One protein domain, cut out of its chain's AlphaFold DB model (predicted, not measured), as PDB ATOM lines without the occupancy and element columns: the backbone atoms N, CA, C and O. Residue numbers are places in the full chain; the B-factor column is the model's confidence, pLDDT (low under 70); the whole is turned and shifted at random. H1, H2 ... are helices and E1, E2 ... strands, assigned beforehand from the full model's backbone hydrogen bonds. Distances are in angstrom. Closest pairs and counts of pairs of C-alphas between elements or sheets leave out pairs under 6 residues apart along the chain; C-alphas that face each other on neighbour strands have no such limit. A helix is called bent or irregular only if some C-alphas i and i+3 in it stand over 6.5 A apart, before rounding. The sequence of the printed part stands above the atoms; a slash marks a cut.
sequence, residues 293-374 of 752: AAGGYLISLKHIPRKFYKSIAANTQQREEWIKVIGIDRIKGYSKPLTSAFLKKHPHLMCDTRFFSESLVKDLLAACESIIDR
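What this domain is: This is residues 293 to 374 of the 752 residues of the protein "Site-specific DNA-methyltransferase" of Cryomorphaceae bacterium (UniProt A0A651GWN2). A short ribbon of two antiparallel strands, E1 and E2, runs through a small domain of short helices, with H2 on the side of E2 and H4 on the side of E1. H1 and H3 meet crosswise, a long loop, residues 327 to 339, joins H2 to H3, and the first residues of E1 run on past E2. The contacts between helices are few. The printed part has 82 residues with five named helices and two named strands, in the order E1, H1, H2, H3, E2, H4, H5; the sheet has the order E1 - E2, and the class is mixed, helices and strands. The whole is compact, with a radius of gyration of the C-alphas of 12.3 A, and spans 34 by 26 by 21 A.

Where its parts are: Strand E1, residues 293 to 300, begins at C-alpha 293 (9.699, 26.951, 12.307) and is 24.0 A long. H1, residues 306 to 314, is 13.7 A long and irregular: C-alphas 307 and 310 are 7.1 A apart. H2, residues 316 to 326, is 15.0 A long and ends at C-alpha 326 (22.827, 23.543, 36.168). H3 holds residues 340 to 345, and strand E2 holds residues 350 to 352. H4, residues 358 to 366, is 12.2 A long. H5, residues 369 to 372, ends at C-alpha 372 (2.256, 32.236, 29.283).

How they stand to each other: E1 and E2 are antiparallel, at 159 degrees between their directions. The C-alphas of Ser 300 and Met 350 face each other at 4.0 A. N 299 and O 351 are within hydrogen-bond range at 2.9 A, and N 351 and O 299 at 2.8 A. The closest C-alphas of H2 and E2 are those of Gln 318 and Cys 351, 6.9 A apart. E1 and H4 are near each other, with 6 pairs of C-alphas within 10 A. H1 and E2 are only just apart, at 8.0 A. H1 touches H3, closest at the C-alphas of Tyr 309 and Ser 340, 5.4 A; their lines are only just about perpendicular, at 70.2 degrees. H1 and H2 are close but not clearly touching, with the C-alphas of Ala 313 and Arg 319 closest at 7.5 A. H1 and H4 are close but not clearly touching, closest at the C-alphas of Phe 308 and Leu 364, 7.5 A; they have a shallow tilt of 30 degrees, opposite ways. H4 and H5 are close but not clearly touching, with the C-alphas of Leu 365 and Ile 372 closest at 7.2 A. Every O i to N i+4 pair is within hydrogen-bond range in H2, H3 and H4, and 3 of 5 are in H1; H5 is too short for such a pair.

The domain as a whole: The two C-alphas farthest apart, those of Ala 293 and Lys 332, are 38.6 A apart. The printed part has no cut. The link from H2 to H3, 13 residues, is long; the other links are tight. The mean pLDDT of the printed part is 94.7, and no printed residue is under 70.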
ATOM      1  N   ALA A 293       9.326  28.356  12.478       80.69
ATOM      2  CA  ALA A 293       9.699  26.951  12.307       80.69
ATOM      3  C   ALA A 293       9.405  26.116  13.555       80.69
ATOM      4  O   ALA A 293       9.013  24.955  13.471       80.69
ATOM      5  N   ALA A 294       9.674  26.696  14.723       83.81
ATOM      6  CA  ALA A 294       9.514  26.043  16.010       83.81
ATOM      7  C   ALA A 294       9.349  27.090  17.111       83.81
ATOM      8  O   ALA A 294       9.838  28.215  17.003       83.81
ATOM      9  N   GLY A 295       8.712  26.704  18.207       89.25
ATOM     10  CA  GLY A 295       8.601  27.547  19.387       89.25
ATOM     11  C   GLY A 295       8.336  26.727  20.636       89.25
ATOM     12  O   GLY A 295       8.011  25.543  20.570       89.25
ATOM     13  N   GLY A 296       8.502  27.365  21.785       94.44
ATOM     14  CA  GLY A 296       8.233  26.748  23.070       94.44
ATOM     15  C   GLY A 296       8.445  27.709  24.226       94.44
ATOM     16  O   GLY A 296       8.541  28.925  24.046       94.44
ATOM     17  N   TYR A 297       8.491  27.144  25.425       97.44
ATOM     18  CA  TYR A 297       8.607  27.877  26.671       97.44
ATOM     19  C   TYR A 297       9.637  27.234  27.595       97.44
ATOM     20  O   TYR A 297       9.736  26.012  27.714       97.44
ATOM     21  N   LEU A 298      10.359  28.090  28.308       97.75
ATOM     22  CA  LEU A 298      11.110  27.768  29.508       97.75
ATOM     23  C   LEU A 298      10.259  28.211  30.702       97.75
ATOM     24  O   LEU A 298      10.009  29.404  30.864       97.75
ATOM     25  N   ILE A 299       9.819  27.283  31.551       98.00
ATOM     26  CA  ILE A 299       8.903  27.586  32.665       98.00
ATOM     27  C   ILE A 299       9.473  27.043  33.974       98.00
ATOM     28  O   ILE A 299       9.681  25.835  34.117       98.00
ATOM     29  N   SER A 300       9.715  27.909  34.960       97.81
ATOM     30  CA  SER A 300      10.132  27.476  36.297       97.81
ATOM     31  C   SER A 300       9.084  26.574  36.956       97.81
ATOM     32  O   SER A 300       7.891  26.876  36.949       97.81
ATOM     33  N   LEU A 301       9.535  25.510  37.624       97.75
ATOM     34  CA  LEU A 301       8.686  24.552  38.346       97.75
ATOM     35  C   LEU A 301       7.719  25.200  39.351       97.75
ATOM     36  O   LEU A 301       6.680  24.612  39.642       97.75
ATOM     37  N   LYS A 302       8.039  26.391  39.873       96.31
ATOM     38  CA  LYS A 302       7.173  27.197  40.747       96.31
ATOM     39  C   LYS A 302       5.821  27.501  40.100       96.31
ATOM     40  O   LYS A 302       4.823  27.538  40.812       96.31
ATOM     41  N   HIS A 303       5.799  27.719  38.785       96.06
ATOM     42  CA  HIS A 303       4.585  28.021  38.024       96.06
ATOM     43  C   HIS A 303       3.849  26.758  37.569       96.06
ATOM     44  O   HIS A 303       2.672  26.826  37.245       96.06
ATOM     45  N   ILE A 304       4.512  25.598  37.578       96.50
ATOM     46  CA  ILE A 304       3.938  24.347  37.079       96.50
ATOM     47  C   ILE A 304       3.178  23.623  38.201       96.50
ATOM     48  O   ILE A 304       3.765  23.298  39.242       96.50
ATOM     49  N   PRO A 305       1.894  23.267  37.999       96.31
ATOM     50  CA  PRO A 305       1.135  22.500  38.978       96.31
ATOM     51  C   PRO A 305       1.766  21.141  39.296       96.31
ATOM     52  O   PRO A 305       2.218  20.397  38.423       96.31
ATOM     53  N   ARG A 306       1.708  20.751  40.573       95.69
ATOM     54  CA  ARG A 306       2.354  19.528  41.088       95.69
ATOM     55  C   ARG A 306       1.897  18.234  40.403       95.69
ATOM     56  O   ARG A 306       2.647  17.260  40.433       95.69
ATOM     57  N   LYS A 307       0.712  18.215  39.774       96.19
ATOM     58  CA  LYS A 307       0.199  17.058  39.014       96.19
ATOM     59  C   LYS A 307       1.152  16.617  37.892       96.19
ATOM     60  O   LYS A 307       1.239  15.428  37.610       96.19
ATOM     61  N   PHE A 308       1.939  17.540  37.333       97.00
ATOM     62  CA  PHE A 308       2.891  17.252  36.256       97.00
ATOM     63  C   PHE A 308       4.257  16.749  36.744       97.00
ATOM     64  O   PHE A 308       5.050  16.246  35.950       97.00
ATOM     65  N   TYR A 309       4.559  16.839  38.045       97.06
ATOM     66  CA  TYR A 309       5.909  16.569  38.556       97.06
ATOM     67  C   TYR A 309       6.343  15.115  38.357       97.06
ATOM     68  O   TYR A 309       7.535  14.858  38.227       97.06
ATOM     69  N   LYS A 310       5.410  14.156  38.336       96.19
ATOM     70  CA  LYS A 310       5.737  12.747  38.069       96.19
ATOM     71  C   LYS A 310       6.235  12.563  36.631       96.19
ATOM     72  O   LYS A 310       7.284  11.959  36.433       96.19
ATOM     73  N   SER A 311       5.528  13.140  35.659       95.69
ATOM     74  CA  SER A 311       5.898  13.095  34.238       95.69
ATOM     75  C   SER A 311       7.199  13.852  33.966       95.69
ATOM     76  O   SER A 311       8.071  13.345  33.267       95.69
ATOM     77  N   ILE A 312       7.375  15.027  34.584       97.00
ATOM     78  CA  ILE A 312       8.605  15.825  34.461       97.00
ATOM     79  C   ILE A 312       9.807  15.075  35.037       97.00
ATOM     80  O   ILE A 312      10.847  14.989  34.393       97.00
ATOM     81  N   ALA A 313       9.670  14.487  36.228       96.38
ATOM     82  CA  ALA A 313      10.767  13.780  36.884       96.38
ATOM     83  C   ALA A 313      11.208  12.505  36.134       96.38
ATOM     84  O   ALA A 313      12.371  12.098  36.228       96.38
ATOM     85  N   ALA A 314      10.290  11.892  35.379       95.81
ATOM     86  CA  ALA A 314      10.556  10.736  34.529       95.81
ATOM     87  C   ALA A 314      11.243  11.100  33.197       95.81
ATOM     88  O   ALA A 314      11.826  10.222  32.561       95.81
ATOM     89  N   ASN A 315      11.212  12.371  32.776       96.88
ATOM     90  CA  ASN A 315      11.773  12.797  31.498       96.88
ATOM     91  C   ASN A 315      13.312  12.789  31.523       96.88
ATOM     92  O   ASN A 315      13.957  13.537  32.262       96.88
ATOM     93  N   THR A 316      13.911  11.928  30.698       96.81
ATOM     94  CA  THR A 316      15.369  11.778  30.617       96.81
ATOM     95  C   THR A 316      16.052  12.965  29.941       96.81
ATOM     96  O   THR A 316      17.048  13.437  30.485       96.81
ATOM     97  N   GLN A 317      15.499  13.494  28.845       96.62
ATOM     98  CA  GLN A 317      16.093  14.616  28.107       96.62
ATOM     99  C   GLN A 317      16.116  15.896  28.953       96.62
ATOM    100  O   GLN A 317      17.155  16.536  29.093       96.62
ATOM    101  N   GLN A 318      15.005  16.213  29.628       97.06
ATOM    102  CA  GLN A 318      14.931  17.358  30.538       97.06
ATOM    103  C   GLN A 318      15.931  17.244  31.699       97.06
ATOM    104  O   GLN A 318      16.559  18.233  32.089       97.06
ATOM    105  N   ARG A 319      16.078  16.043  32.275       97.44
ATOM    106  CA  ARG A 319      17.049  15.787  33.348       97.44
ATOM    107  C   ARG A 319      18.479  15.993  32.853       97.44
ATOM    108  O   ARG A 319      19.274  16.593  33.569       97.44
ATOM    109  N   GLU A 320      18.807  15.491  31.667       96.81
ATOM    110  CA  GLU A 320      20.131  15.646  31.054       96.81
ATOM    111  C   GLU A 320      20.457  17.112  30.769       96.81
ATOM    112  O   GLU A 320      21.564  17.550  31.085       96.81
ATOM    113  N   GLU A 321      19.485  17.901  30.306       95.12
ATOM    114  CA  GLU A 321      19.671  19.343  30.131       95.12
ATOM    115  C   GLU A 321      19.953  20.046  31.465       95.12
ATOM    116  O   GLU A 321      20.885  20.843  31.572       95.12
ATOM    117  N   TRP A 322      19.229  19.707  32.536       97.25
ATOM    118  CA  TRP A 322      19.522  20.261  33.862       97.25
ATOM    119  C   TRP A 322      20.887  19.835  34.407       97.25
ATOM    120  O   TRP A 322      21.542  20.623  35.090       97.25
ATOM    121  N   ILE A 323      21.348  18.617  34.123       95.44
ATOM    122  CA  ILE A 323      22.705  18.183  34.491       95.44
ATOM    123  C   ILE A 323      23.731  19.022  33.729       95.44
ATOM    124  O   ILE A 323      24.635  19.587  34.339       95.44
ATOM    125  N   LYS A 324      23.553  19.170  32.417       92.25
ATOM    126  CA  LYS A 324      24.449  19.932  31.545       92.25
ATOM    127  C   LYS A 324      24.529  21.411  31.932       92.25
ATOM    128  O   LYS A 324      25.622  21.958  32.041       92.25
ATOM    129  N   VAL A 325      23.385  22.066  32.134       92.06
ATOM    130  CA  VAL A 325      23.317  23.518  32.350       92.06
ATOM    131  C   VAL A 325      23.508  23.889  33.818       92.06
ATOM    132  O   VAL A 325      24.245  24.823  34.131       92.06
ATOM    133  N   ILE A 326      22.860  23.178  34.742       94.88
ATOM    134  CA  ILE A 326      22.827  23.543  36.168       94.88
ATOM    135  C   ILE A 326      23.787  22.686  37.004       94.88
ATOM    136  O   ILE A 326      24.283  23.164  38.024       94.88
ATOM    137  N   GLY A 327      24.079  21.452  36.587       94.44
ATOM    138  CA  GLY A 327      24.857  20.499  37.384       94.44
ATOM    139  C   GLY A 327      24.045  19.892  38.526       94.44
ATOM    140  O   GLY A 327      24.543  19.763  39.647       94.44
ATOM    141  N   ILE A 328      22.765  19.569  38.279       95.25
ATOM    142  CA  ILE A 328      21.861  19.051  39.322       95.25
ATOM    143  C   ILE A 328      22.313  17.716  39.928       95.25
ATOM    144  O   ILE A 328      21.920  17.405  41.047       95.25
ATOM    145  N   ASP A 329      23.152  16.953  39.228       95.06
ATOM    146  CA  ASP A 329      23.777  15.708  39.691       95.06
ATOM    147  C   ASP A 329      24.669  15.911  40.925       95.06
ATOM    148  O   ASP A 329      24.891  14.980  41.700       95.06
ATOM    149  N   ARG A 330      25.132  17.144  41.147       92.31
ATOM    150  CA  ARG A 330      25.971  17.540  42.287       92.31
ATOM    151  C   ARG A 330      25.161  18.119  43.447       92.31
ATOM    152  O   ARG A 330      25.727  18.464  44.483       92.31
ATOM    153  N   ILE A 331      23.843  18.252  43.287       91.81
ATOM    154  CA  ILE A 331      22.948  18.825  44.293       91.81
ATOM    155  C   ILE A 331      22.406  17.716  45.201       91.81
ATOM    156  O   ILE A 331      21.982  16.648  44.755       91.81
ATOM    157  N   LYS A 332      22.382  17.980  46.512       91.00
ATOM    158  CA  LYS A 332      21.890  17.030  47.518       91.00
ATOM    159  C   LYS A 332      20.448  16.594  47.220       91.00
ATOM    160  O   LYS A 332      19.545  17.421  47.151       91.00
ATOM    161  N   GLY A 333      20.225  15.280  47.149       91.31
ATOM    162  CA  GLY A 333      18.908  14.681  46.893       91.31
ATOM    163  C   GLY A 333      18.642  14.311  45.431       91.31
ATOM    164  O   GLY A 333      17.549  13.826  45.127       91.31
ATOM    165  N   TYR A 334      19.614  14.520  44.540       96.00
ATOM    166  CA  TYR A 334      19.568  14.025  43.167       96.00
ATOM    167  C   TYR A 334      19.410  12.493  43.103       96.00
ATOM    168  O   TYR A 334      19.889  11.760  43.967       96.00
ATOM    169  N   SER A 335      18.704  12.013  42.075       94.12
ATOM    170  CA  SER A 335      18.421  10.595  41.808       94.12
ATOM    171  C   SER A 335      18.125  10.370  40.319       94.12
ATOM    172  O   SER A 335      17.845  11.319  39.583       94.12
ATOM    173  N   LYS A 336      18.190   9.114  39.858       93.06
ATOM    174  CA  LYS A 336      17.846   8.716  38.483       93.06
ATOM    175  C   LYS A 336      16.820   7.564  38.518       93.06
ATOM    176  O   LYS A 336      17.204   6.473  38.928       93.06
ATOM    177  N   PRO A 337      15.556   7.766  38.085       90.75
ATOM    178  CA  PRO A 337      14.949   9.039  37.673       90.75
ATOM    179  C   PRO A 337      14.855  10.032  38.842       90.75
ATOM    180  O   PRO A 337      15.047   9.656  39.998       90.75
ATOM    181  N   LEU A 338      14.562  11.301  38.545       96.12
ATOM    182  CA  LEU A 338      14.344  12.294  39.597       96.12
ATOM    183  C   LEU A 338      13.082  11.940  40.396       96.12
ATOM    184  O   LEU A 338      12.199  11.219  39.928       96.12
ATOM    185  N   THR A 339      12.955  12.496  41.599       96.38
ATOM    186  CA  THR A 339      11.744  12.350  42.415       96.38
ATOM    187  C   THR A 339      10.927  13.637  42.423       96.38
ATOM    188  O   THR A 339      11.466  14.744  42.380       96.38
ATOM    189  N   SER A 340       9.603  13.533  42.583       96.06
ATOM    190  CA  SER A 340       8.762  14.724  42.778       96.06
ATOM    191  C   SER A 340       9.139  15.504  44.047       96.06
ATOM    192  O   SER A 340       8.896  16.706  44.119       96.06
ATOM    193  N   ALA A 341       9.738  14.845  45.047       96.00
ATOM    194  CA  ALA A 341      10.273  15.501  46.239       96.00
ATOM    195  C   ALA A 341      11.487  16.388  45.916       96.00
ATOM    196  O   ALA A 341      11.577  17.492  46.448       96.00
ATOM    197  N   PHE A 342      12.374  15.940  45.020       96.88
ATOM    198  CA  PHE A 342      13.474  16.758  44.506       96.88
ATOM    199  C   PHE A 342      12.935  18.001  43.786       96.88
ATOM    200  O   PHE A 342      13.285  19.119  44.151       96.88
ATOM    201  N   LEU A 343      11.989  17.827  42.857       97.12
ATOM    202  CA  LEU A 343      11.384  18.945  42.119       97.12
ATOM    203  C   LEU A 343      10.736  19.992  43.046       97.12
ATOM    204  O   LEU A 343      10.941  21.189  42.863       97.12
ATOM    205  N   LYS A 344      10.026  19.560  44.101       96.25
ATOM    206  CA  LYS A 344       9.427  20.464  45.106       96.25
ATOM    207  C   LYS A 344      10.458  21.320  45.849       96.25
ATOM    208  O   LYS A 344      10.131  22.436  46.238       96.25
ATOM    209  N   LYS A 345      11.671  20.804  46.073       95.88
ATOM    210  CA  LYS A 345      12.759  21.534  46.746       95.88
ATOM    211  C   LYS A 345      13.485  22.510  45.823       95.88
ATOM    212  O   LYS A 345      14.175  23.397  46.315       95.88
ATOM    213  N   HIS A 346      13.310  22.374  44.511       96.25
ATOM    214  CA  HIS A 346      13.995  23.180  43.505       96.25
ATOM    215  C   HIS A 346      13.000  23.886  42.569       96.25
ATOM    216  O   HIS A 346      13.060  23.686  41.357       96.25
ATOM    217  N   PRO A 347      12.105  24.755  43.091       97.19
ATOM    218  CA  PRO A 347      11.028  25.361  42.301       97.19
ATOM    219  C   PRO A 347      11.521  26.302  41.183       97.19
ATOM    220  O   PRO A 347      10.736  26.744  40.351       97.19
ATOM    221  N   HIS A 348      12.816  26.604  41.140       97.38
ATOM    222  CA  HIS A 348      13.428  27.513  40.174       97.38
ATOM    223  C   HIS A 348      14.028  26.804  38.954       97.38
ATOM    224  O   HIS A 348      14.423  27.475  38.005       97.38
ATOM    225  N   LEU A 349      14.085  25.464  38.942       97.56
ATOM    226  CA  LEU A 349      14.456  24.729  37.730       97.56
ATOM    227  C   LEU A 349      13.437  25.026  36.630       97.56
ATOM    228  O   LEU A 349      12.233  24.926  36.863       97.56
ATOM    229  N   MET A 350      13.920  25.391  35.447       98.00
ATOM    230  CA  MET A 350      13.074  25.694  34.296       98.00
ATOM    231  C   MET A 350      12.886  24.449  33.434       98.00
ATOM    232  O   MET A 350      13.869  23.867  32.982       98.00
ATOM    233  N   CYS A 351      11.640  24.047  33.205       97.12
ATOM    234  CA  CYS A 351      11.298  23.020  32.229       97.12
ATOM    235  C   CYS A 351      11.287  23.644  30.836       97.12
ATOM    236  O   CYS A 351      10.680  24.695  30.655       97.12
ATOM    237  N   ASP A 352      11.929  22.991  29.879       96.69
ATOM    238  CA  ASP A 352      11.901  23.351  28.470       96.69
ATOM    239  C   ASP A 352      10.874  22.470  27.752       96.69
ATOM    240  O   ASP A 352      11.004  21.242  27.709       96.69
ATOM    241  N   THR A 353       9.830  23.093  27.201       96.12
ATOM    242  CA  THR A 353       8.726  22.375  26.554       96.12
ATOM    243  C   THR A 353       9.179  21.506  25.382       96.12
ATOM    244  O   THR A 353       8.490  20.535  25.080       96.12
ATOM    245  N   ARG A 354      10.333  21.783  24.750       93.81
ATOM    246  CA  ARG A 354      10.825  20.988  23.607       93.81
ATOM    247  C   ARG A 354      11.097  19.523  23.925       93.81
ATOM    248  O   ARG A 354      11.175  18.717  23.006       93.81
ATOM    249  N   PHE A 355      11.298  19.180  25.197       95.12
ATOM    250  CA  PHE A 355      11.618  17.811  25.610       95.12
ATOM    251  C   PHE A 355      10.378  16.963  25.910       95.12
ATOM    252  O   PHE A 355      10.512  15.803  26.302       95.12
ATOM    253  N   PHE A 356       9.175  17.522  25.785       95.56
ATOM    254  CA  PHE A 356       7.925  16.864  26.157       95.56
ATOM    255  C   PHE A 356       7.052  16.591  24.929       95.56
ATOM    256  O   PHE A 356       7.171  17.258  23.907       95.56
ATOM    257  N   SER A 357       6.161  15.599  25.030       94.44
ATOM    258  CA  SER A 357       5.206  15.296  23.960       94.44
ATOM    259  C   SER A 357       4.197  16.430  23.783       94.44
ATOM    260  O   SER A 357       3.817  17.077  24.758       94.44
ATOM    261  N   GLU A 358       3.690  16.613  22.564       93.12
ATOM    262  CA  GLU A 358       2.701  17.655  22.247       93.12
ATOM    263  C   GLU A 358       1.478  17.623  23.174       93.12
ATOM    264  O   GLU A 358       1.037  18.663  23.658       93.12
ATOM    265  N   SER A 359       0.974  16.425  23.493       94.56
ATOM    266  CA  SER A 359      -0.148  16.244  24.421       94.56
ATOM    267  C   SER A 359       0.146  16.803  25.816       94.56
ATOM    268  O   SER A 359      -0.672  17.520  26.388       94.56
ATOM    269  N   LEU A 360       1.337  16.521  26.354       94.19
ATOM    270  CA  LEU A 360       1.749  16.983  27.674       94.19
ATOM    271  C   LEU A 360       2.038  18.484  27.666       94.19
ATOM    272  O   LEU A 360       1.713  19.163  28.636       94.19
ATOM    273  N   VAL A 361       2.628  19.002  26.585       94.88
ATOM    274  CA  VAL A 361       2.850  20.441  26.404       94.88
ATOM    275  C   VAL A 361       1.514  21.177  26.391       94.88
ATOM    276  O   VAL A 361       1.369  22.145  27.130       94.88
ATOM    277  N   LYS A 362       0.514  20.697  25.643       95.44
ATOM    278  CA  LYS A 362      -0.828  21.295  25.606       95.44
ATOM    279  C   LYS A 362      -1.456  21.380  27.000       95.44
ATOM    280  O   LYS A 362      -1.887  22.457  27.407       95.44
ATOM    281  N   ASP A 363      -1.453  20.278  27.749       95.38
ATOM    282  CA  ASP A 363      -2.005  20.240  29.109       95.38
ATOM    283  C   ASP A 363      -1.230  21.141  30.082       95.38
ATOM    284  O   ASP A 363      -1.822  21.769  30.963       95.38
ATOM    285  N   LEU A 364       0.099  21.196  29.944       94.12
ATOM    286  CA  LEU A 364       0.971  22.029  30.769       94.12
ATOM    287  C   LEU A 364       0.723  23.513  30.502       94.12
ATOM    288  O   LEU A 364       0.560  24.268  31.457       94.12
ATOM    289  N   LEU A 365       0.667  23.922  29.233       94.62
ATOM    290  CA  LEU A 365       0.427  25.308  28.836       94.62
ATOM    291  C   LEU A 365      -0.967  25.775  29.261       94.62
ATOM    292  O   LEU A 365      -1.075  26.826  29.882       94.62
ATOM    293  N   ALA A 366      -2.006  24.957  29.060       94.81
ATOM    294  CA  ALA A 366      -3.353  25.263  29.547       94.81
ATOM    295  C   ALA A 366      -3.393  25.453  31.075       94.81
ATOM    296  O   ALA A 366      -4.125  26.284  31.597       94.81
ATOM    297  N   ALA A 367      -2.572  24.711  31.821       93.94
ATOM    298  CA  ALA A 367      -2.490  24.851  33.271       93.94
ATOM    299  C   ALA A 367      -1.633  26.045  33.745       93.94
ATOM    300  O   ALA A 367      -1.613  26.332  34.943       93.94
ATOM    301  N   CYS A 368      -0.928  26.707  32.827       93.25
ATOM    302  CA  CYS A 368      -0.040  27.844  33.060       93.25
ATOM    303  C   CYS A 368      -0.499  29.105  32.296       93.25
ATOM    304  O   CYS A 368       0.292  30.037  32.167       93.25
ATOM    305  N   GLU A 369      -1.744  29.151  31.804       91.19
ATOM    306  CA  GLU A 369      -2.290  30.196  30.913       91.19
ATOM    307  C   GLU A 369      -1.927  31.620  31.369       91.19
ATOM    308  O   GLU A 369      -1.267  32.370  30.651       91.19
ATOM    309  N   SER A 370      -2.177  31.934  32.644       88.25
ATOM    310  CA  SER A 370      -1.937  33.270  33.204       88.25
ATOM    311  C   SER A 370      -0.488  33.768  33.110       88.25
ATOM    312  O   SER A 370      -0.265  34.975  33.129       88.25
ATOM    313  N   ILE A 371       0.508  32.870  33.090       89.50
ATOM    314  CA  ILE A 371       1.931  33.247  33.000       89.50
ATOM    315  C   ILE A 371       2.466  33.153  31.563       89.50
ATOM    316  O   ILE A 371       3.471  33.783  31.245       89.50
ATOM    317  N   ILE A 372       1.827  32.373  30.685       92.44
ATOM    318  CA  ILE A 372       2.256  32.236  29.283       92.44
ATOM    319  C   ILE A 372       1.646  33.299  28.365       92.44
ATOM    320  O   ILE A 372       2.246  33.580  27.329       92.44
ATOM    321  N   ASP A 373       0.520  33.908  28.756       89.81
ATOM    322  CA  ASP A 373      -0.088  35.049  28.054       89.81
ATOM    323  C   ASP A 373       0.793  36.298  28.137       89.81
ATOM    324  O   ASP A 373       0.869  37.103  27.209       89.81
ATOM    325  N   ARG A 374       1.506  36.448  29.255       89.94
ATOM    326  CA  ARG A 374       2.461  37.533  29.478       89.94
ATOM    327  C   ARG A 374       3.753  36.977  30.082       89.94
ATOM    328  O   ARG A 374       3.987  37.168  31.274       89.94
TER     329      ARG A 374